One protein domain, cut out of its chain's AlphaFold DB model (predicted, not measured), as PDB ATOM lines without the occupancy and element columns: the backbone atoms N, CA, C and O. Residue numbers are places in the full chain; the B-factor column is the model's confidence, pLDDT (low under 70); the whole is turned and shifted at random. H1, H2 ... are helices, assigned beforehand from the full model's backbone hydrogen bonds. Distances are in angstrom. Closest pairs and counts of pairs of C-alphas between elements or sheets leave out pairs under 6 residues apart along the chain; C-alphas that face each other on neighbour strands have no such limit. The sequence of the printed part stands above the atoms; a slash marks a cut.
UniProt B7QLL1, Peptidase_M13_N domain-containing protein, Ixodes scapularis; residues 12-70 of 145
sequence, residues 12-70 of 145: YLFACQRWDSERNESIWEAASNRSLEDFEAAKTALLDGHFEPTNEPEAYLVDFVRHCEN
ATOM      1  N   TYR A  12      40.519 -68.777 -45.718       86.00
ATOM      2  CA  TYR A  12      41.482 -67.700 -45.514       86.00
ATOM      3  C   TYR A  12      42.467 -67.618 -46.684       86.00
ATOM      4  O   TYR A  12      42.712 -66.531 -47.207       86.00
ATOM      5  N   LEU A  13      42.985 -68.747 -47.170       87.25
ATOM      6  CA  LEU A  13      43.833 -68.766 -48.361       87.25
ATOM      7  C   LEU A  13      43.051 -68.380 -49.631       87.25
ATOM      8  O   LEU A  13      43.562 -67.611 -50.449       87.25
ATOM      9  N   PHE A  14      41.806 -68.838 -49.775       91.44
ATOM     10  CA  PHE A  14      40.917 -68.430 -50.866       91.44
ATOM     11  C   PHE A  14      40.678 -66.912 -50.873       91.44
ATOM     12  O   PHE A  14      40.888 -66.248 -51.889       91.44
ATOM     13  N   ALA A  15      40.269 -66.325 -49.748       88.94
ATOM     14  CA  ALA A  15      39.894 -64.915 -49.689       88.94
ATOM     15  C   ALA A  15      41.123 -63.990 -49.666       88.94
ATOM     16  O   ALA A  15      41.218 -63.051 -50.468       88.94
ATOM     17  N   CYS A  16      42.077 -64.292 -48.785       85.19
ATOM     18  CA  CYS A  16      43.160 -63.401 -48.373       85.19
ATOM     19  C   CYS A  16      44.538 -63.809 -48.904       85.19
ATOM     20  O   CYS A  16      45.487 -63.057 -48.703       85.19
ATOM     21  N   GLN A  17      44.665 -64.959 -49.583       84.00
ATOM     22  CA  GLN A  17      45.919 -65.413 -50.204       84.00
ATOM     23  C   GLN A  17      47.110 -65.400 -49.235       84.00
ATOM     24  O   GLN A  17      48.188 -64.943 -49.588       84.00
ATOM     25  N   ARG A  18      46.923 -65.861 -47.986       76.75
ATOM     26  CA  ARG A  18      48.019 -65.922 -46.999       76.75
ATOM     27  C   ARG A  18      48.702 -64.568 -46.733       76.75
ATOM     28  O   ARG A  18      49.901 -64.535 -46.451       76.75
ATOM     29  N   TRP A  19      47.921 -63.481 -46.769       81.12
ATOM     30  CA  TRP A  19      48.359 -62.097 -46.546       81.12
ATOM     31  C   TRP A  19      49.452 -61.970 -45.480       81.12
ATOM     32  O   TRP A  19      50.526 -61.469 -45.788       81.12
ATOM     33  N   ASP A  20      49.212 -62.509 -44.283       71.06
ATOM     34  CA  ASP A  20      50.101 -62.347 -43.122       71.06
ATOM     35  C   ASP A  20      51.449 -63.088 -43.247       71.06
ATOM     36  O   ASP A  20      52.365 -62.841 -42.471       71.06
ATOM     37  N   SER A  21      51.573 -64.039 -44.181       70.44
ATOM     38  CA  SER A  21      52.811 -64.805 -44.408       70.44
ATOM     39  C   SER A  21      53.546 -64.419 -45.691       70.44
ATOM     40  O   SER A  21      54.750 -64.641 -45.794       70.44
ATOM     41  N   GLU A  22      52.837 -63.847 -46.665       74.56
ATOM     42  CA  GLU A  22      53.431 -63.333 -47.906       74.56
ATOM     43  C   GLU A  22      53.815 -61.857 -47.792       74.56
ATOM     44  O   GLU A  22      54.726 -61.393 -48.479       74.56
ATOM     45  N   ARG A  23      53.148 -61.119 -46.901       73.06
ATOM     46  CA  ARG A  23      53.502 -59.755 -46.528       73.06
ATOM     47  C   ARG A  23      54.007 -59.753 -45.095       73.06
ATOM     48  O   ARG A  23      53.457 -60.423 -44.231       73.06
ATOM     49  N   ASN A  24      55.045 -58.965 -44.831       82.62
ATOM     50  CA  ASN A  24      55.557 -58.744 -43.478       82.62
ATOM     51  C   ASN A  24      54.689 -57.723 -42.707       82.62
ATOM     52  O   ASN A  24      55.219 -56.855 -42.021       82.62
ATOM     53  N   GLU A  25      53.372 -57.783 -42.900       83.62
ATOM     54  CA  GLU A  25      52.361 -56.936 -42.268       83.62
ATOM     55  C   GLU A  25      51.073 -57.753 -42.133       83.62
ATOM     56  O   GLU A  25      50.705 -58.497 -43.049       83.62
ATOM     57  N   SER A  26      50.369 -57.623 -41.006       84.62
ATOM     58  CA  SER A  26      49.088 -58.320 -40.864       84.62
ATOM     59  C   SER A  26      47.978 -57.619 -41.650       84.62
ATOM     60  O   SER A  26      47.998 -56.399 -41.821       84.62
ATOM     61  N   ILE A  27      46.954 -58.353 -42.083       82.56
ATOM     62  CA  ILE A  27      45.798 -57.761 -42.775       82.56
ATOM     63  C   ILE A  27      45.060 -56.733 -41.903       82.56
ATOM     64  O   ILE A  27      44.541 -55.738 -42.409       82.56
ATOM     65  N   TRP A  28      45.049 -56.940 -40.584       82.38
ATOM     66  CA  TRP A  28      44.445 -56.023 -39.616       82.38
ATOM     67  C   TRP A  28      45.262 -54.753 -39.440       82.38
ATOM     68  O   TRP A  28      44.692 -53.670 -39.337       82.38
ATOM     69  N   GLU A  29      46.583 -54.880 -39.434       85.62
ATOM     70  CA  GLU A  29      47.499 -53.748 -39.412       85.62
ATOM     71  C   GLU A  29      47.375 -52.935 -40.700       85.62
ATOM     72  O   GLU A  29      47.147 -51.734 -40.628       85.62
ATOM     73  N   ALA A  30      47.379 -53.582 -41.869       86.31
ATOM     74  CA  ALA A  30      47.177 -52.914 -43.153       86.31
ATOM     75  C   ALA A  30      45.821 -52.183 -43.230       86.31
ATOM     76  O   ALA A  30      45.748 -51.042 -43.690       86.31
ATOM     77  N   ALA A  31      44.740 -52.811 -42.754       85.88
ATOM     78  CA  ALA A  31      43.421 -52.180 -42.701       85.88
ATOM     79  C   ALA A  31      43.385 -50.994 -41.723       85.88
ATOM     80  O   ALA A  31      42.843 -49.941 -42.057       85.88
ATOM     81  N   SER A  32      43.994 -51.147 -40.542       88.44
ATOM     82  CA  SER A  32      44.086 -50.085 -39.534       88.44
ATOM     83  C   SER A  32      44.910 -48.904 -40.043       88.44
ATOM     84  O   SER A  32      44.482 -47.761 -39.907       88.44
ATOM     85  N   ASN A  33      46.043 -49.176 -40.694       89.44
ATOM     86  CA  ASN A  33      46.904 -48.163 -41.295       89.44
ATOM     87  C   ASN A  33      46.167 -47.405 -42.396       89.44
ATOM     88  O   ASN A  33      46.199 -46.182 -42.397       89.44
ATOM     89  N   ARG A  34      45.411 -48.094 -43.260       89.69
ATOM     90  CA  ARG A  34      44.589 -47.419 -44.273       89.69
ATOM     91  C   ARG A  34      43.528 -46.514 -43.650       89.69
ATOM     92  O   ARG A  34      43.357 -45.388 -44.093       89.69
ATOM     93  N   SER A  35      42.829 -46.974 -42.612       91.38
ATOM     94  CA  SER A  35      41.861 -46.121 -41.906       91.38
ATOM     95  C   SER A  35      42.520 -44.896 -41.268       91.38
ATOM     96  O   SER A  35      41.923 -43.822 -41.257       91.38
ATOM     97  N   LEU A  36      43.747 -45.039 -40.757       91.25
ATOM     98  CA  LEU A  36      44.537 -43.916 -40.255       91.25
ATOM     99  C   LEU A  36      44.944 -42.962 -41.384       91.25
ATOM    100  O   LEU A  36      44.804 -41.757 -41.215       91.25
ATOM    101  N   GLU A  37      45.391 -43.472 -42.532       94.25
ATOM    102  CA  GLU A  37      45.725 -42.663 -43.713       94.25
ATOM    103  C   GLU A  37      44.515 -41.868 -44.216       94.25
ATOM    104  O   GLU A  37      44.621 -40.661 -44.428       94.25
ATOM    105  N   ASP A  38      43.351 -42.515 -44.343       90.12
ATOM    106  CA  ASP A  38      42.104 -41.867 -44.756       90.12
ATOM    107  C   ASP A  38      41.686 -40.778 -43.752       90.12
ATOM    108  O   ASP A  38      41.299 -39.673 -44.143       90.12
ATOM    109  N   PHE A  39      41.800 -41.066 -42.449       87.88
ATOM    110  CA  PHE A  39      41.529 -40.097 -41.389       87.88
ATOM    111  C   PHE A  39      42.478 -38.896 -41.457       87.88
ATOM    112  O   PHE A  39      42.027 -37.753 -41.397       87.88
ATOM    113  N   GLU A  40      43.780 -39.133 -41.600       89.69
ATOM    114  CA  GLU A  40      44.793 -38.081 -41.688       89.69
ATOM    115  C   GLU A  40      44.610 -37.221 -42.944       89.69
ATOM    116  O   GLU A  40      44.703 -35.994 -42.863       89.69
ATOM    117  N   ALA A  41      44.270 -37.834 -44.082       89.88
ATOM    118  CA  ALA A  41      43.962 -37.118 -45.315       89.88
ATOM    119  C   ALA A  41      42.723 -36.224 -45.153       89.88
ATOM    120  O   ALA A  41      42.762 -35.044 -45.507       89.88
ATOM    121  N   ALA A  42      41.642 -36.754 -44.572       85.62
ATOM    122  CA  ALA A  42      40.419 -35.994 -44.322       85.62
ATOM    123  C   ALA A  42      40.647 -34.849 -43.324       85.62
ATOM    124  O   ALA A  42      40.242 -33.715 -43.581       85.62
ATOM    125  N   LYS A  43      41.347 -35.124 -42.215       86.44
ATOM    126  CA  LYS A  43      41.736 -34.123 -41.215       86.44
ATOM    127  C   LYS A  43      42.547 -33.000 -41.859       86.44
ATOM    128  O   LYS A  43      42.195 -31.840 -41.698       86.44
ATOM    129  N   THR A  44      43.589 -33.331 -42.617       88.94
ATOM    130  CA  THR A  44      44.449 -32.338 -43.283       88.94
ATOM    131  C   THR A  44      43.648 -31.480 -44.259       88.94
ATOM    132  O   THR A  44      43.712 -30.257 -44.203       88.94
ATOM    133  N   ALA A  45      42.805 -32.099 -45.087       87.62
ATOM    134  CA  ALA A  45      41.987 -31.365 -46.044       87.62
ATOM    135  C   ALA A  45      40.957 -30.430 -45.377       87.62
ATOM    136  O   ALA A  45      40.684 -29.353 -45.911       87.62
ATOM    137  N   LEU A  46      40.415 -30.802 -44.210       87.31
ATOM    138  CA  LEU A  46      39.567 -29.923 -43.394       87.31
ATOM    139  C   LEU A  46      40.355 -28.735 -42.814       87.31
ATOM    140  O   LEU A  46      39.864 -27.607 -42.810       87.31
ATOM    141  N   LEU A  47      41.578 -28.966 -42.333       87.06
ATOM    142  CA  LEU A  47      42.410 -27.920 -41.729       87.06
ATOM    143  C   LEU A  47      42.889 -26.892 -42.759       87.06
ATOM    144  O   LEU A  47      42.717 -25.686 -42.542       87.06
ATOM    145  N   ASP A  48      43.373 -27.374 -43.904       87.75
ATOM    146  CA  ASP A  48      43.872 -26.566 -45.025       87.75
ATOM    147  C   ASP A  48      42.749 -25.840 -45.792       87.75
ATOM    148  O   ASP A  48      43.014 -25.034 -46.685       87.75
ATOM    149  N   GLY A  49      41.480 -26.103 -45.449       80.44
ATOM    150  CA  GLY A  49      40.310 -25.477 -46.071       80.44
ATOM    151  C   GLY A  49      39.985 -26.007 -47.471       80.44
ATOM    152  O   GLY A  49      39.220 -25.385 -48.204       80.44
ATOM    153  N   HIS A  50      40.550 -27.154 -47.860       79.44
ATOM    154  CA  HIS A  50      40.170 -27.861 -49.085       79.44
ATOM    155  C   HIS A  50      38.766 -28.475 -48.987       79.44
ATOM    156  O   HIS A  50      38.093 -28.627 -50.008       79.44
ATOM    157  N   PHE A  51      38.320 -28.791 -47.769       80.88
ATOM    158  CA  PHE A  51      36.945 -29.158 -47.453       80.88
ATOM    159  C   PHE A  51      36.350 -28.200 -46.421       80.88
ATOM    160  O   PHE A  51      37.023 -27.790 -45.478       80.88
ATOM    161  N   GLU A  52      35.066 -27.891 -46.588       85.69
ATOM    162  CA  GLU A  52      34.288 -27.175 -45.579       85.69
ATOM    163  C   GLU A  52      33.731 -28.171 -44.550       85.69
ATOM    164  O   GLU A  52      33.257 -29.241 -44.949       85.69
ATOM    165  N   PRO A  53      33.736 -27.833 -43.248       87.50
ATOM    166  CA  PRO A  53      33.092 -28.648 -42.228       87.50
ATOM    167  C   PRO A  53      31.623 -28.915 -42.564       87.50
ATOM    168  O   PRO A  53      30.854 -28.000 -42.859       87.50
ATOM    169  N   THR A  54      31.211 -30.174 -42.484       90.44
ATOM    170  CA  THR A  54      29.852 -30.605 -42.840       90.44
ATOM    171  C   THR A  54      28.899 -30.628 -41.646       90.44
ATOM    172  O   THR A  54      27.679 -30.689 -41.815       90.44
ATOM    173  N   ASN A  55      29.444 -30.590 -40.429       90.19
ATOM    174  CA  ASN A  55      28.707 -30.671 -39.174       90.19
ATOM    175  C   ASN A  55      29.432 -29.919 -38.041       90.19
ATOM    176  O   ASN A  55      30.578 -29.492 -38.177       90.19
ATOM    177  N   GLU A  56      28.741 -29.747 -36.913       94.00
ATOM    178  CA  GLU A  56      29.264 -29.043 -35.735       94.00
ATOM    179  C   GLU A  56      30.547 -29.685 -35.155       94.00
ATOM    180  O   GLU A  56      31.492 -28.940 -34.895       94.00
ATOM    181  N   PRO A  57      30.657 -31.023 -35.001       90.62
ATOM    182  CA  PRO A  57      31.909 -31.659 -34.579       90.62
ATOM    183  C   PRO A  57      33.120 -31.350 -35.471       90.62
ATOM    184  O   PRO A  57      34.201 -31.069 -34.954       90.62
ATOM    185  N   GLU A  58      32.954 -31.386 -36.794       89.25
ATOM    186  CA  GLU A  58      34.024 -31.044 -37.741       89.25
ATOM    187  C   GLU A  58      34.426 -29.573 -37.622       89.25
ATOM    188  O   GLU A  58      35.617 -29.265 -37.596       89.25
ATOM    189  N   ALA A  59      33.451 -28.670 -37.479       90.44
ATOM    190  CA  ALA A  59      33.721 -27.248 -37.294       90.44
ATOM    191  C   ALA A  59      34.501 -26.991 -35.994       90.44
ATOM    192  O   ALA A  59      35.503 -26.278 -36.009       90.44
ATOM    193  N   TYR A  60      34.103 -27.639 -34.893       90.69
ATOM    194  CA  TYR A  60      34.821 -27.567 -33.621       90.69
ATOM    195  C   TYR A  60      36.266 -28.064 -33.746       90.69
ATOM    196  O   TYR A  60      37.175 -27.419 -33.229       90.69
ATOM    197  N   LEU A  61      36.493 -29.193 -34.428       88.19
ATOM    198  CA  LEU A  61      37.835 -29.743 -34.627       88.19
ATOM    199  C   LEU A  61      38.730 -28.770 -35.403       88.19
ATOM    200  O   LEU A  61      39.864 -28.528 -34.991       88.19
ATOM    201  N   VAL A  62      38.219 -28.201 -36.499       88.38
ATOM    202  CA  VAL A  62      38.955 -27.223 -37.312       88.38
ATOM    203  C   VAL A  62      39.307 -25.984 -36.490       88.38
ATOM    204  O   VAL A  62      40.465 -25.565 -36.481       88.38
ATOM    205  N   ASP A  63      38.346 -25.429 -35.749       88.69
ATOM    206  CA  ASP A  63      38.576 -24.266 -34.888       88.69
ATOM    207  C   ASP A  63      39.575 -24.567 -33.763       88.69
ATOM    208  O   ASP A  63      40.472 -23.763 -33.494       88.69
ATOM    209  N   PHE A  64      39.462 -25.737 -33.127       88.19
ATOM    210  CA  PHE A  64      40.359 -26.176 -32.062       88.19
ATOM    211  C   PHE A  64      41.804 -26.303 -32.554       88.19
ATOM    212  O   PHE A  64      42.713 -25.746 -31.942       88.19
ATOM    213  N   VAL A  65      42.031 -26.989 -33.677       86.38
ATOM    214  CA  VAL A  65      43.387 -27.183 -34.210       86.38
ATOM    215  C   VAL A  65      43.983 -25.864 -34.692       86.38
ATOM    216  O   VAL A  65      45.119 -25.554 -34.337       86.38
ATOM    217  N   ARG A  66      43.209 -25.025 -35.394       84.38
ATOM    218  CA  ARG A  66      43.661 -23.674 -35.769       84.38
ATOM    219  C   ARG A  66      44.038 -22.851 -34.543       84.38
ATOM    220  O   ARG A  66      44.995 -22.081 -34.593       84.38
ATOM    221  N   HIS A  67      43.309 -22.993 -33.440       82.94
ATOM    222  CA  HIS A  67      43.654 -22.326 -32.189       82.94
ATOM    223  C   HIS A  67      44.984 -22.825 -31.596       82.94
ATOM    224  O   HIS A  67      45.698 -22.038 -30.978       82.94
ATOM    225  N   CYS A  68      45.334 -24.100 -31.790       82.00
ATOM    226  CA  CYS A  68      46.603 -24.675 -31.341       82.00
ATOM    227  C   CYS A  68      47.799 -24.306 -32.233       82.00
ATOM    228  O   CYS A  68      48.884 -24.064 -31.708       82.00
ATOM    229  N   GLU A  69      47.626 -24.294 -33.556       79.88
ATOM    230  CA  GLU A  69      48.716 -24.070 -34.521       79.88
ATOM    231  C   GLU A  69      49.114 -22.603 -34.653       79.88
ATOM    232  O   GLU A  69      50.277 -22.281 -34.899       79.88
ATOM    233  N   ASN A  70      48.156 -21.693 -34.485       76.12
ATOM    234  CA  ASN A  70      48.462 -20.278 -34.510       76.12
ATOM    235  C   ASN A  70      49.189 -19.884 -33.221       76.12
ATOM    236  O   ASN A  70      48.674 -20.088 -32.120       76.12
TER     237      ASN A  70
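AT A GLANCE: This is residues 12 to 70 of the 145 residues of the protein "Peptidase_M13_N domain-containing protein" of Ixodes scapularis (UniProt B7QLL1). One long helix, H3, makes the length of this domain; at one end H4 is set crosswise to it, like the bar of a T or L, and at the other end lie the two very short helices H1 and H2. The residues 31 to 41 of H3 stand free between the two ends, with no other part of the printed chain packed on them. The printed part has 59 residues, with four named helices in the order H1, H2, H3, H4 and no named strand; its class is all helix. The whole is extended, a rod with a radius of gyration of the C-alphas of 17.3 A, and it spans 48 by 22 by 17 A.

IN THESE COORDINATES: Find C-alpha 12 at (41.482, -67.700, -45.514), where H1 begins; it takes in residues 12 to 16. After the two residues of a tight link you come to H2, residues 19 to 22. A tight link of four residues leads to H3, residues 27 to 47, which measures 30.1 A from first to last C-alpha; C-alpha 27 is at (45.798, -57.761, -42.775) and C-alpha 47 is at (42.410, -27.920, -41.729), and between these two y climbs while x and z change little. Beyond a short link of eight residues, H4 holds residues 56 to 69 and measures 20.1 A from first to last C-alpha, ending at C-alpha 69 at (48.716, -24.070, -34.521).

HOW THE PARTS SIT: Begin at Tyr 12: H1 and H2 meet only through their link. H1 and H3 are only just apart, with their closest C-alphas 8.4 A from each other. H2 and H3 are close but not clearly touching, and their closest C-alphas, those of Trp 19 and Ile 27, are 6.3 A apart. Now go to the other end of H3, where residues 46 to 47 alone touch H4; the closest C-alphas are those of Leu 47 and Val 62, 5.7 A apart. The lines of H3 and H4 are about perpendicular, at 78 degrees. H4 is apart from both H1 and H2. In the backbones of H1, H3 and H4 each O i to N i+4 pair is within hydrogen-bond range; H2, with four residues, is too short for such a pair, and its one O i to N i+3 pair is within range.

THE WHOLE: The two C-alphas farthest apart are those of Phe 14 and Asn 70, at 51.4 A, while the first and last printed C-alphas, those of Tyr 12 and Asn 70, are 49.2 A apart. The printed part has no cut, and none of its links is long. In the B-factor column you will find a mean pLDDT of 85.6 for the printed part of this model; no printed residue is under 70, and H2 has a mean of 74.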